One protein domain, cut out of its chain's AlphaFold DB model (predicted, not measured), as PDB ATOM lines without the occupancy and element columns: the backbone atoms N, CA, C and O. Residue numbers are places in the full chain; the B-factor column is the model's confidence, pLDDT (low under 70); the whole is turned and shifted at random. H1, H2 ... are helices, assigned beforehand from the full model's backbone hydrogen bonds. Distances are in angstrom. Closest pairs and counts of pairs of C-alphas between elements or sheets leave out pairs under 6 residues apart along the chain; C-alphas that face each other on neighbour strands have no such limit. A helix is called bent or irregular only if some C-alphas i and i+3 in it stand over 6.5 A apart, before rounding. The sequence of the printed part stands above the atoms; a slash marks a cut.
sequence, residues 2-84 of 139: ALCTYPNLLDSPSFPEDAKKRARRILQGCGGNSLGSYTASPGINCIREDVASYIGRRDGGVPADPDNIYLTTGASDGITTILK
ATOM      1  N   ALA A   2     234.686 250.078 293.565       94.00
ATOM      2  CA  ALA A   2     234.736 248.792 292.851       94.00
ATOM      3  C   ALA A   2     233.366 248.286 292.345       94.00
ATOM      4  O   ALA A   2     233.233 247.976 291.168       94.00
ATOM      5  N   LEU A   3     232.333 248.302 293.200       93.88
ATOM      6  CA  LEU A   3     230.961 247.900 292.841       93.88
ATOM      7  C   LEU A   3     230.333 248.735 291.711       93.88
ATOM      8  O   LEU A   3     229.506 248.229 290.965       93.88
ATOM      9  N   CYS A   4     230.699 250.012 291.593       92.56
ATOM     10  CA  CYS A   4     230.177 250.879 290.538       92.56
ATOM     11  C   CYS A   4     230.956 250.688 289.226       92.56
ATOM     12  O   CYS A   4     230.381 250.797 288.152       92.56
ATOM     13  N   THR A   5     232.261 250.404 289.309       93.38
ATOM     14  CA  THR A   5     233.128 250.159 288.145       93.38
ATOM     15  C   THR A   5     232.881 248.787 287.521       93.38
ATOM     16  O   THR A   5     232.963 248.649 286.305       93.38
ATOM     17  N   TYR A   6     232.550 247.780 288.336       93.75
ATOM     18  CA  TYR A   6     232.218 246.435 287.875       93.75
ATOM     19  C   TYR A   6     230.921 245.935 288.545       93.75
ATOM     20  O   TYR A   6     230.980 245.283 289.593       93.75
ATOM     21  N   PRO A   7     229.740 246.237 287.959       92.00
ATOM     22  CA  PRO A   7     228.436 245.946 288.564       92.00
ATOM     23  C   PRO A   7     228.164 244.469 288.878       92.00
ATOM     24  O   PRO A   7     227.395 244.188 289.792       92.00
ATOM     25  N   ASN A   8     228.836 243.523 288.213       93.06
ATOM     26  CA  ASN A   8     228.718 242.086 288.510       93.06
ATOM     27  C   ASN A   8     229.126 241.735 289.956       93.06
ATOM     28  O   ASN A   8     228.745 240.692 290.477       93.06
ATOM     29  N   LEU A   9     229.888 242.600 290.635       94.62
ATOM     30  CA  LEU A   9     230.247 242.415 292.043       94.62
ATOM     31  C   LEU A   9     229.088 242.691 293.011       94.62
ATOM     32  O   LEU A   9     229.221 242.405 294.200       94.62
ATOM     33  N   LEU A  10     227.960 243.239 292.547       92.62
ATOM     34  CA  LEU A  10     226.787 243.484 293.393       92.62
ATOM     35  C   LEU A  10     226.188 242.189 293.960       92.62
ATOM     36  O   LEU A  10     225.639 242.218 295.063       92.62
ATOM     37  N   ASP A  11     226.356 241.071 293.254       93.56
ATOM     38  CA  ASP A  11     225.888 239.746 293.677       93.56
ATOM     39  C   ASP A  11     226.921 239.007 294.543       93.56
ATOM     40  O   ASP A  11     226.631 237.972 295.140       93.56
ATOM     41  N   SER A  12     228.135 239.553 294.662       94.06
ATOM     42  CA  SER A  12     229.200 238.947 295.457       94.06
ATOM     43  C   SER A  12     228.890 239.022 296.960       94.06
ATOM     44  O   SER A  12     228.499 240.084 297.457       94.06
ATOM     45  N   PRO A  13     229.126 237.946 297.734       94.81
ATOM     46  CA  PRO A  13     229.012 237.981 299.193       94.81
ATOM     47  C   PRO A  13     230.144 238.779 299.866       94.81
ATOM     48  O   PRO A  13     230.061 239.065 301.055       94.81
ATOM     49  N   SER A  14     231.189 239.171 299.126       95.50
ATOM     50  CA  SER A  14     232.382 239.834 299.672       95.50
ATOM     51  C   SER A  14     232.179 241.304 300.056       95.50
ATOM     52  O   SER A  14     233.083 241.912 300.627       95.50
ATOM     53  N   PHE A  15     231.028 241.899 299.729       95.75
ATOM     54  CA  PHE A  15     230.729 243.303 300.015       95.75
ATOM     55  C   PHE A  15     229.506 243.441 300.925       95.75
ATOM     56  O   PHE A  15     228.520 242.726 300.727       95.75
ATOM     57  N   PRO A  16     229.521 244.393 301.875       96.69
ATOM     58  CA  PRO A  16     228.382 244.630 302.750       96.69
ATOM     59  C   PRO A  16     227.196 245.238 301.981       96.69
ATOM     60  O   PRO A  16     227.358 245.921 300.962       96.69
ATOM     61  N   GLU A  17     225.980 244.991 302.474       95.44
ATOM     62  CA  GLU A  17     224.747 245.398 301.783       95.44
ATOM     63  C   GLU A  17     224.556 246.917 301.705       95.44
ATOM     64  O   GLU A  17     223.945 247.415 300.759       95.44
ATOM     65  N   ASP A  18     225.110 247.685 302.640       96.12
ATOM     66  CA  ASP A  18     225.060 249.146 302.603       96.12
ATOM     67  C   ASP A  18     225.886 249.714 301.432       96.12
ATOM     68  O   ASP A  18     225.416 250.599 300.710       96.12
ATOM     69  N   ALA A  19     227.074 249.158 301.180       95.94
ATOM     70  CA  ALA A  19     227.920 249.514 300.047       95.94
ATOM     71  C   ALA A  19     227.244 249.157 298.717       95.94
ATOM     72  O   ALA A  19     227.232 249.978 297.794       95.94
ATOM     73  N   LYS A  20     226.619 247.975 298.632       96.31
ATOM     74  CA  LYS A  20     225.826 247.565 297.462       96.31
ATOM     75  C   LYS A  20     224.629 248.480 297.242       96.31
ATOM     76  O   LYS A  20     224.406 248.925 296.120       96.31
ATOM     77  N   LYS A  21     223.893 248.829 298.300       95.25
ATOM     78  CA  LYS A  21     222.756 249.759 298.228       95.25
ATOM     79  C   LYS A  21     223.185 251.130 297.703       95.25
ATOM     80  O   LYS A  21     222.525 251.670 296.815       95.25
ATOM     81  N   ARG A  22     224.306 251.672 298.195       94.56
ATOM     82  CA  ARG A  22     224.881 252.937 297.699       94.56
ATOM     83  C   ARG A  22     225.289 252.830 296.230       94.56
ATOM     84  O   ARG A  22     224.950 253.713 295.449       94.56
ATOM     85  N   ALA A  23     225.960 251.745 295.844       95.12
ATOM     86  CA  ALA A  23     226.376 251.520 294.464       95.12
ATOM     87  C   ALA A  23     225.179 251.428 293.503       95.12
ATOM     88  O   ALA A  23     225.167 252.125 292.491       95.12
ATOM     89  N   ARG A  24     224.137 250.656 293.853       94.62
ATOM     90  CA  ARG A  24     222.896 250.557 293.064       94.62
ATOM     91  C   ARG A  24     222.231 251.923 292.881       94.62
ATOM     92  O   ARG A  24     221.884 252.269 291.759       94.62
ATOM     93  N   ARG A  25     222.111 252.720 293.951       94.75
ATOM     94  CA  ARG A  25     221.505 254.063 293.887       94.75
ATOM     95  C   ARG A  25     222.287 255.023 292.985       94.75
ATOM     96  O   ARG A  25     221.676 255.794 292.254       94.75
ATOM     97  N   ILE A  26     223.621 254.979 293.025       93.62
ATOM     98  CA  ILE A  26     224.466 255.809 292.151       93.62
ATOM     99  C   ILE A  26     224.301 255.381 290.692       93.62
ATOM    100  O   ILE A  26     224.059 256.232 289.845       93.62
ATOM    101  N   LEU A  27     224.383 254.075 290.405       93.81
ATOM    102  CA  LEU A  27     224.232 253.556 289.043       93.81
ATOM    103  C   LEU A  27     222.859 253.914 288.461       93.81
ATOM    104  O   LEU A  27     222.809 254.400 287.341       93.81
ATOM    105  N   GLN A  28     221.779 253.790 289.238       92.62
ATOM    106  CA  GLN A  28     220.424 254.207 288.838       92.62
ATOM    107  C   GLN A  28     220.308 255.699 288.497       92.62
ATOM    108  O   GLN A  28     219.438 256.088 287.723       92.62
ATOM    109  N   GLY A  29     221.171 256.541 289.076       89.44
ATOM    110  CA  GLY A  29     221.250 257.964 288.751       89.44
ATOM    111  C   GLY A  29     222.018 258.263 287.459       89.44
ATOM    112  O   GLY A  29     221.929 259.380 286.947       89.44
ATOM    113  N   CYS A  30     222.768 257.296 286.927       90.44
ATOM    114  CA  CYS A  30     223.491 257.428 285.670       90.44
ATOM    115  C   CYS A  30     222.637 256.940 284.492       90.44
ATOM    116  O   CYS A  30     221.935 255.932 284.582       90.44
ATOM    117  N   GLY A  31     222.758 257.602 283.337       88.25
ATOM    118  CA  GLY A  31     222.119 257.135 282.104       88.25
ATOM    119  C   GLY A  31     222.515 255.688 281.785       88.25
ATOM    120  O   GLY A  31     223.693 255.334 281.843       88.25
ATOM    121  N   GLY A  32     221.541 254.825 281.493       86.75
ATOM    122  CA  GLY A  32     221.806 253.418 281.165       86.75
ATOM    123  C   GLY A  32     222.460 252.600 282.288       86.75
ATOM    124  O   GLY A  32     223.069 251.575 282.001       86.75
ATOM    125  N   ASN A  33     222.368 253.044 283.547       88.94
ATOM    126  CA  ASN A  33     222.982 252.390 284.707       88.94
ATOM    127  C   ASN A  33     224.508 252.212 284.607       88.94
ATOM    128  O   ASN A  33     225.069 251.285 285.190       88.94
ATOM    129  N   SER A  34     225.182 253.089 283.860       89.00
ATOM    130  CA  SER A  34     226.616 252.999 283.588       89.00
ATOM    131  C   SER A  34     227.355 254.243 284.062       89.00
ATOM    132  O   SER A  34     226.951 255.365 283.769       89.00
ATOM    133  N   LEU A  35     228.492 254.051 284.738       86.75
ATOM    134  CA  LEU A  35     229.389 255.147 285.124       86.75
ATOM    135  C   LEU A  35     229.986 255.902 283.929       86.75
ATOM    136  O   LEU A  35     230.413 257.038 284.095       86.75
ATOM    137  N   GLY A  36     230.064 255.263 282.759       89.00
ATOM    138  CA  GLY A  36     230.638 255.869 281.555       89.00
ATOM    139  C   GLY A  36     229.685 256.815 280.827       89.00
ATOM    140  O   GLY A  36     230.087 257.466 279.867       89.00
ATOM    141  N   SER A  37     228.424 256.880 281.251       89.81
ATOM    142  CA  SER A  37     227.430 257.740 280.624       89.81
ATOM    143  C   SER A  37     227.633 259.197 281.017       89.81
ATOM    144  O   SER A  37     227.946 259.512 282.167       89.81
ATOM    145  N   TYR A  38     227.384 260.103 280.071       89.25
ATOM    146  CA  TYR A  38     227.289 261.523 280.386       89.25
ATOM    147  C   TYR A  38     226.198 261.774 281.430       89.25
ATOM    148  O   TYR A  38     225.164 261.103 281.469       89.25
ATOM    149  N   THR A  39     226.446 262.769 282.274       90.31
ATOM    150  CA  THR A  39     225.501 263.229 283.292       90.31
ATOM    151  C   THR A  39     224.885 264.552 282.846       90.31
ATOM    152  O   THR A  39     225.394 265.203 281.930       90.31
ATOM    153  N   ALA A  40     223.771 264.948 283.467       89.69
ATOM    154  CA  ALA A  40     223.233 266.290 283.266       89.69
ATOM    155  C   ALA A  40     224.286 267.343 283.651       89.69
ATOM    156  O   ALA A  40     225.123 267.086 284.512       89.69
ATOM    157  N   SER A  41     224.226 268.535 283.056       92.06
ATOM    158  CA  SER A  41     225.220 269.597 283.271       92.06
ATOM    159  C   SER A  41     225.546 269.921 284.742       92.06
ATOM    160  O   SER A  41     226.727 270.074 285.036       92.06
ATOM    161  N   PRO A  42     224.580 270.004 285.684       93.69
ATOM    162  CA  PRO A  42     224.899 270.235 287.100       93.69
ATOM    163  C   PRO A  42     225.409 268.978 287.831       93.69
ATOM    164  O   PRO A  42     225.854 269.063 288.975       93.69
ATOM    165  N   GLY A  43     225.350 267.810 287.191       94.06
ATOM    166  CA  GLY A  43     225.729 266.512 287.738       94.06
ATOM    167  C   GLY A  43     224.538 265.599 288.042       94.06
ATOM    168  O   GLY A  43     223.372 265.927 287.805       94.06
ATOM    169  N   ILE A  44     224.838 264.414 288.579       94.62
ATOM    170  CA  ILE A  44     223.848 263.381 288.913       94.62
ATOM    171  C   ILE A  44     222.915 263.885 290.020       94.62
ATOM    172  O   ILE A  44     223.369 264.237 291.109       94.62
ATOM    173  N   ASN A  45     221.604 263.862 289.764       94.00
ATOM    174  CA  ASN A  45     220.598 264.424 290.668       94.00
ATOM    175  C   ASN A  45     220.635 263.815 292.080       94.00
ATOM    176  O   ASN A  45     220.705 264.550 293.059       94.00
ATOM    177  N   CYS A  46     220.690 262.483 292.194       94.62
ATOM    178  CA  CYS A  46     220.711 261.821 293.503       94.62
ATOM    179  C   CYS A  46     221.953 262.177 294.339       94.62
ATOM    180  O   CYS A  46     221.893 262.170 295.566       94.62
ATOM    181  N   ILE A  47     223.069 262.531 293.688       95.75
ATOM    182  CA  ILE A  47     224.275 263.006 294.372       95.75
ATOM    183  C   ILE A  47     224.081 264.452 294.839       95.75
ATOM    184  O   ILE A  47     224.454 264.773 295.964       95.75
ATOM    185  N   ARG A  48     223.464 265.320 294.026       97.25
ATOM    186  CA  ARG A  48     223.137 266.699 294.437       97.25
ATOM    187  C   ARG A  48     222.215 266.725 295.659       97.25
ATOM    188  O   ARG A  48     222.484 267.468 296.598       97.25
ATOM    189  N   GLU A  49     221.203 265.860 295.704       96.88
ATOM    190  CA  GLU A  49     220.322 265.684 296.873       96.88
ATOM    191  C   GLU A  49     221.087 265.254 298.135       96.88
ATOM    192  O   GLU A  49     220.829 265.755 299.235       96.88
ATOM    193  N   ASP A  50     222.057 264.347 297.990       96.75
ATOM    194  CA  ASP A  50     222.899 263.899 299.101       96.75
ATOM    195  C   ASP A  50     223.792 265.026 299.629       96.75
ATOM    196  O   ASP A  50     223.949 265.163 300.846       96.75
ATOM    197  N   VAL A  51     224.348 265.849 298.731       97.62
ATOM    198  CA  VAL A  51     225.146 267.029 299.094       97.62
ATOM    199  C   VAL A  51     224.276 268.063 299.806       97.62
ATOM    200  O   VAL A  51     224.665 268.530 300.873       97.62
ATOM    201  N   ALA A  52     223.083 268.365 299.290       97.81
ATOM    202  CA  ALA A  52     222.129 269.263 299.944       97.81
ATOM    203  C   ALA A  52     221.779 268.774 301.357       97.81
ATOM    204  O   ALA A  52     221.888 269.509 302.339       97.81
ATOM    205  N   SER A  53     221.458 267.485 301.482       97.25
ATOM    206  CA  SER A  53     221.158 266.858 302.769       97.25
ATOM    207  C   SER A  53     222.355 266.898 303.726       97.25
ATOM    208  O   SER A  53     222.183 267.042 304.936       97.25
ATOM    209  N   TYR A  54     223.578 266.745 303.212       97.94
ATOM    210  CA  TYR A  54     224.800 266.861 304.006       97.94
ATOM    211  C   TYR A  54     225.027 268.291 304.507       97.94
ATOM    212  O   TYR A  54     225.290 268.462 305.696       97.94
ATOM    213  N   ILE A  55     224.883 269.294 303.635       98.25
ATOM    214  CA  ILE A  55     224.999 270.715 303.993       98.25
ATOM    215  C   ILE A  55     223.985 271.054 305.085       98.25
ATOM    216  O   ILE A  55     224.376 271.569 306.128       98.25
ATOM    217  N   GLY A  56     222.720 270.657 304.919       97.44
ATOM    218  CA  GLY A  56     221.699 270.940 305.926       97.44
ATOM    219  C   GLY A  56     221.962 270.269 307.275       97.44
ATOM    220  O   GLY A  56     221.764 270.889 308.316       97.44
ATOM    221  N   ARG A  57     222.484 269.033 307.291       97.75
ATOM    222  CA  ARG A  57     222.905 268.382 308.547       97.75
ATOM    223  C   ARG A  57     224.097 269.082 309.201       97.75
ATOM    224  O   ARG A  57     224.131 269.183 310.424       97.75
ATOM    225  N   ARG A  58     225.073 269.529 308.408       97.88
ATOM    226  CA  ARG A  58     226.268 270.239 308.889       97.88
ATOM    227  C   ARG A  58     225.907 271.609 309.467       97.88
ATOM    228  O   ARG A  58     226.437 271.980 310.508       97.88
ATOM    229  N   ASP A  59     224.977 272.311 308.826       97.44
ATOM    230  CA  ASP A  59     224.616 273.698 309.134       97.44
ATOM    231  C   ASP A  59     223.438 273.788 310.130       97.44
ATOM    232  O   ASP A  59     222.722 274.783 310.177       97.44
ATOM    233  N   GLY A  60     223.213 272.742 310.936       95.62
ATOM    234  CA  GLY A  60     222.239 272.765 312.035       95.62
ATOM    235  C   GLY A  60     220.768 272.762 311.603       95.62
ATOM    236  O   GLY A  60     219.913 273.220 312.356       95.62
ATOM    237  N   GLY A  61     220.460 272.251 310.410       93.81
ATOM    238  CA  GLY A  61     219.099 272.162 309.873       93.81
ATOM    239  C   GLY A  61     218.723 273.272 308.891       93.81
ATOM    240  O   GLY A  61     217.582 273.294 308.431       93.81
ATOM    241  N   VAL A  62     219.651 274.167 308.532       96.81
ATOM    242  CA  VAL A  62     219.426 275.151 307.461       96.81
ATOM    243  C   VAL A  62     219.237 274.411 306.128       96.81
ATOM    244  O   VAL A  62     220.118 273.646 305.733       96.81
ATOM    245  N   PRO A  63     218.105 274.583 305.422       96.06
ATOM    246  CA  PRO A  63     217.850 273.850 304.189       96.06
ATOM    247  C   PRO A  63     218.826 274.275 303.086       96.06
ATOM    248  O   PRO A  63     219.073 275.461 302.880       96.06
ATOM    249  N   ALA A  64     219.338 273.294 302.346       97.44
ATOM    250  CA  ALA A  64     220.088 273.510 301.117       97.44
ATOM    251  C   ALA A  64     219.279 272.970 299.935       97.44
ATOM    252  O   ALA A  64     218.706 271.883 300.016       97.44
ATOM    253  N   ASP A  65     219.236 273.733 298.849       97.25
ATOM    254  CA  ASP A  65     218.517 273.372 297.629       97.25
ATOM    255  C   ASP A  65     219.450 272.610 296.665       97.25
ATOM    256  O   ASP A  65     220.506 273.150 296.306       97.25
ATOM    257  N   PRO A  66     219.105 271.381 296.231       97.25
ATOM    258  CA  PRO A  66     219.868 270.630 295.234       97.25
ATOM    259  C   PRO A  66     220.086 271.362 293.902       97.25
ATOM    260  O   PRO A  66     221.069 271.071 293.212       97.25
ATOM    261  N   ASP A  67     219.213 272.298 293.525       96.88
ATOM    262  CA  ASP A  67     219.338 273.061 292.276       96.88
ATOM    263  C   ASP A  67     220.377 274.186 292.354       96.88
ATOM    264  O   ASP A  67     220.862 274.660 291.328       96.88
ATOM    265  N   ASN A  68     220.836 274.519 293.563       96.75
ATOM    266  CA  ASN A  68     221.976 275.409 293.785       96.75
ATOM    267  C   ASN A  68     223.323 274.660 293.848       96.75
ATOM    268  O   ASN A  68     224.349 275.256 294.179       96.75
ATOM    269  N   ILE A  69     223.347 273.353 293.552       97.38
ATOM    270  CA  ILE A  69     224.540 272.504 293.664       97.38
ATOM    271  C   ILE A  69     225.023 272.081 292.278       97.38
ATOM    272  O   ILE A  69     224.307 271.427 291.525       97.38
ATOM    273  N   TYR A  70     226.285 272.388 291.981       96.69
ATOM    274  CA  TYR A  70     226.960 272.005 290.743       96.69
ATOM    275  C   TYR A  70     228.154 271.108 291.065       96.69
ATOM    276  O   TYR A  70     229.054 271.500 291.810       96.69
ATOM    277  N   LEU A  71     228.162 269.894 290.512       96.31
ATOM    278  CA  LEU A  71     229.288 268.972 290.646       96.31
ATOM    279  C   LEU A  71     230.400 269.366 289.670       96.31
ATOM    280  O   LEU A  71     230.155 269.548 288.480       96.31
ATOM    281  N   THR A  72     231.628 269.464 290.170       95.62
ATOM    282  CA  THR A  72     232.799 269.881 289.387       95.62
ATOM    283  C   THR A  72     233.906 268.838 289.443       95.62
ATOM    284  O   THR A  72     233.916 267.954 290.308       95.62
ATOM    285  N   THR A  73     234.887 268.955 288.547       94.25
ATOM    286  CA  THR A  73     236.092 268.108 288.561       94.25
ATOM    287  C   THR A  73     237.089 268.574 289.631       94.25
ATOM    288  O   THR A  73     238.205 269.013 289.367       94.25
ATOM    289  N   GLY A  74     236.655 268.498 290.890       93.12
ATOM    290  CA  GLY A  74     237.380 269.027 292.043       93.12
ATOM    291  C   GLY A  74     237.150 270.526 292.266       93.12
ATOM    292  O   GLY A  74     236.484 271.213 291.489       93.12
ATOM    293  N   ALA A  75     237.701 271.041 293.367       93.50
ATOM    294  CA  ALA A  75     237.480 272.424 293.795       93.50
ATOM    295  C   ALA A  75     238.087 273.459 292.829       93.50
ATOM    296  O   ALA A  75     237.481 274.499 292.578       93.50
ATOM    297  N   SER A  76     239.257 273.164 292.252       93.88
ATOM    298  CA  SER A  76     239.977 274.072 291.347       93.88
ATOM    299  C   SER A  76     239.164 274.445 290.106       93.88
ATOM    300  O   SER A  76     239.178 275.602 289.677       93.88
ATOM    301  N   ASP A  77     238.438 273.476 289.550       92.69
ATOM    302  CA  ASP A  77     237.560 273.654 288.393       92.69
ATOM    303  C   ASP A  77     236.362 274.554 288.733       92.69
ATOM    304  O   ASP A  77     236.056 275.500 288.004       92.69
ATOM    305  N   GLY A  78     235.764 274.358 289.915       92.62
ATOM    306  CA  GLY A  78     234.694 275.215 290.429       92.62
ATOM    307  C   GLY A  78     235.138 276.664 290.634       92.62
ATOM    308  O   GLY A  78     234.505 277.582 290.113       92.62
ATOM    309  N   ILE A  79     236.273 276.885 291.309       91.19
ATOM    310  CA  ILE A  79     236.834 278.231 291.521       91.19
ATOM    311  C   ILE A  79     237.117 278.909 290.177       91.19
ATOM    312  O   ILE A  79     236.760 280.067 289.969       91.19
ATOM    313  N   THR A  80     237.729 278.183 289.240       89.62
ATOM    314  CA  THR A  80     238.045 278.714 287.910       89.62
ATOM    315  C   THR A  80     236.782 279.090 287.142       89.62
ATOM    316  O   THR A  80     236.748 280.148 286.516       89.62
ATOM    317  N   THR A  81     235.747 278.255 287.201       90.94
ATOM    318  CA  THR A  81     234.465 278.490 286.529       90.94
ATOM    319  C   THR A  81     233.777 279.737 287.073       90.94
ATOM    320  O   THR A  81     233.451 280.635 286.301       90.94
ATOM    321  N   ILE A  82     233.651 279.857 288.396       90.56
ATOM    322  CA  ILE A  82     233.038 281.030 289.028       90.56
ATOM    323  C   ILE A  82     233.836 282.304 288.728       90.56
ATOM    324  O   ILE A  82     233.256 283.312 288.331       90.56
ATOM    325  N   LEU A  83     235.169 282.264 288.826       86.56
ATOM    326  CA  LEU A  83     236.003 283.421 288.493       86.56
ATOM    327  C   LEU A  83     235.902 283.814 287.014       86.56
ATOM    328  O   LEU A  83     235.936 285.001 286.708       86.56
ATOM    329  N   LYS A  84     235.774 282.854 286.090       85.06
ATOM    330  CA  LYS A  84     235.565 283.141 284.660       85.06
ATOM    331  C   LYS A  84     234.211 283.797 284.390       85.06
ATOM    332  O   LYS A  84     234.141 284.637 283.504       85.06
TER     333      LYS A  84
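What this domain is: This is residues 2 to 84 of the 139 residues of an uncharacterized protein of Strigops habroptila (UniProt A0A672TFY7). Two helices, H3 and H4, make a V that is closed at residues 25 to 29 and 45 to 47 and opens toward Glu 17 and Arg 58, with the short helices H1 and H2 at the H3 side and H5 at the far end beyond H4. From the end of H4 an unnamed stretch folds back alongside that helix before the chain reaches H5, which touches no other helix. The printed part has 83 residues with five named helices, H1 to H5 in order along the chain, and no named strand; its class is all helix. It is loose, with a radius of gyration of the C-alphas of 15.1 A, and it spans 45 by 31 by 20 A.

Where its parts are: The longest helix, H4, has residues 45 to 58 and measures 19.9 A from C-alpha 45 at (220.598, 264.424, 290.668) to C-alpha 58 at (226.268, 270.239, 308.889). H3, residues 17 to 29, measures 18.4 A. H5, residues 75 to 84, measures 14.2 A and ends with C-alpha 84 at (235.565, 283.141, 284.660). H1, residues 2 to 5, measures 5.2 A, and H2, residues 7 to 11, measures 8.4 A. H2 is neither bent nor irregular, but only just: C-alphas 8 and 11 are 6.3 A apart.

How they stand to each other: H4 touches H3 with residues 45 to 47 alone, and H3 touches H4 with residues 25 to 29 alone; their closest C-alphas, those of Gly 29 and Cys 46, are 6.1 A apart. The two helices run opposite ways at a steep tilt of 56 degrees. H3 also touches H1, with the C-alphas of Cys 4 and Ala 23 closest at 5.5 A. H2 is close to H3 but not clearly touching; their closest C-alphas, those of Leu 10 and Lys 20, are 5.8 A apart. H1 and H2 touch only at the corner by their link, and only just, with 3 pairs of C-alphas within 8 A; the closest are those of Leu 3 and Leu 9, at 5.6 A. H5 is apart from H1, H2, H3 and H4. In H3, H4 and H5 every O i to N i+4 pair is within hydrogen-bond range. In H2 0 of 1 such pairs is within range, beside 1 of 2 O i to N i+3 pairs, and H1 is too short for an O i to N i+4 pair.

The domain as a whole: The two C-alphas farthest apart, those of Pro 13 and Lys 84, are 47.9 A apart. The links H1 to H2 and H2 to H3 are tight. The links H3 to H4, residues 30 to 44, and H4 to H5, residues 59 to 74, are long. The printed part has no cut. The mean pLDDT of the printed part is 93.9, and no printed residue is under 70.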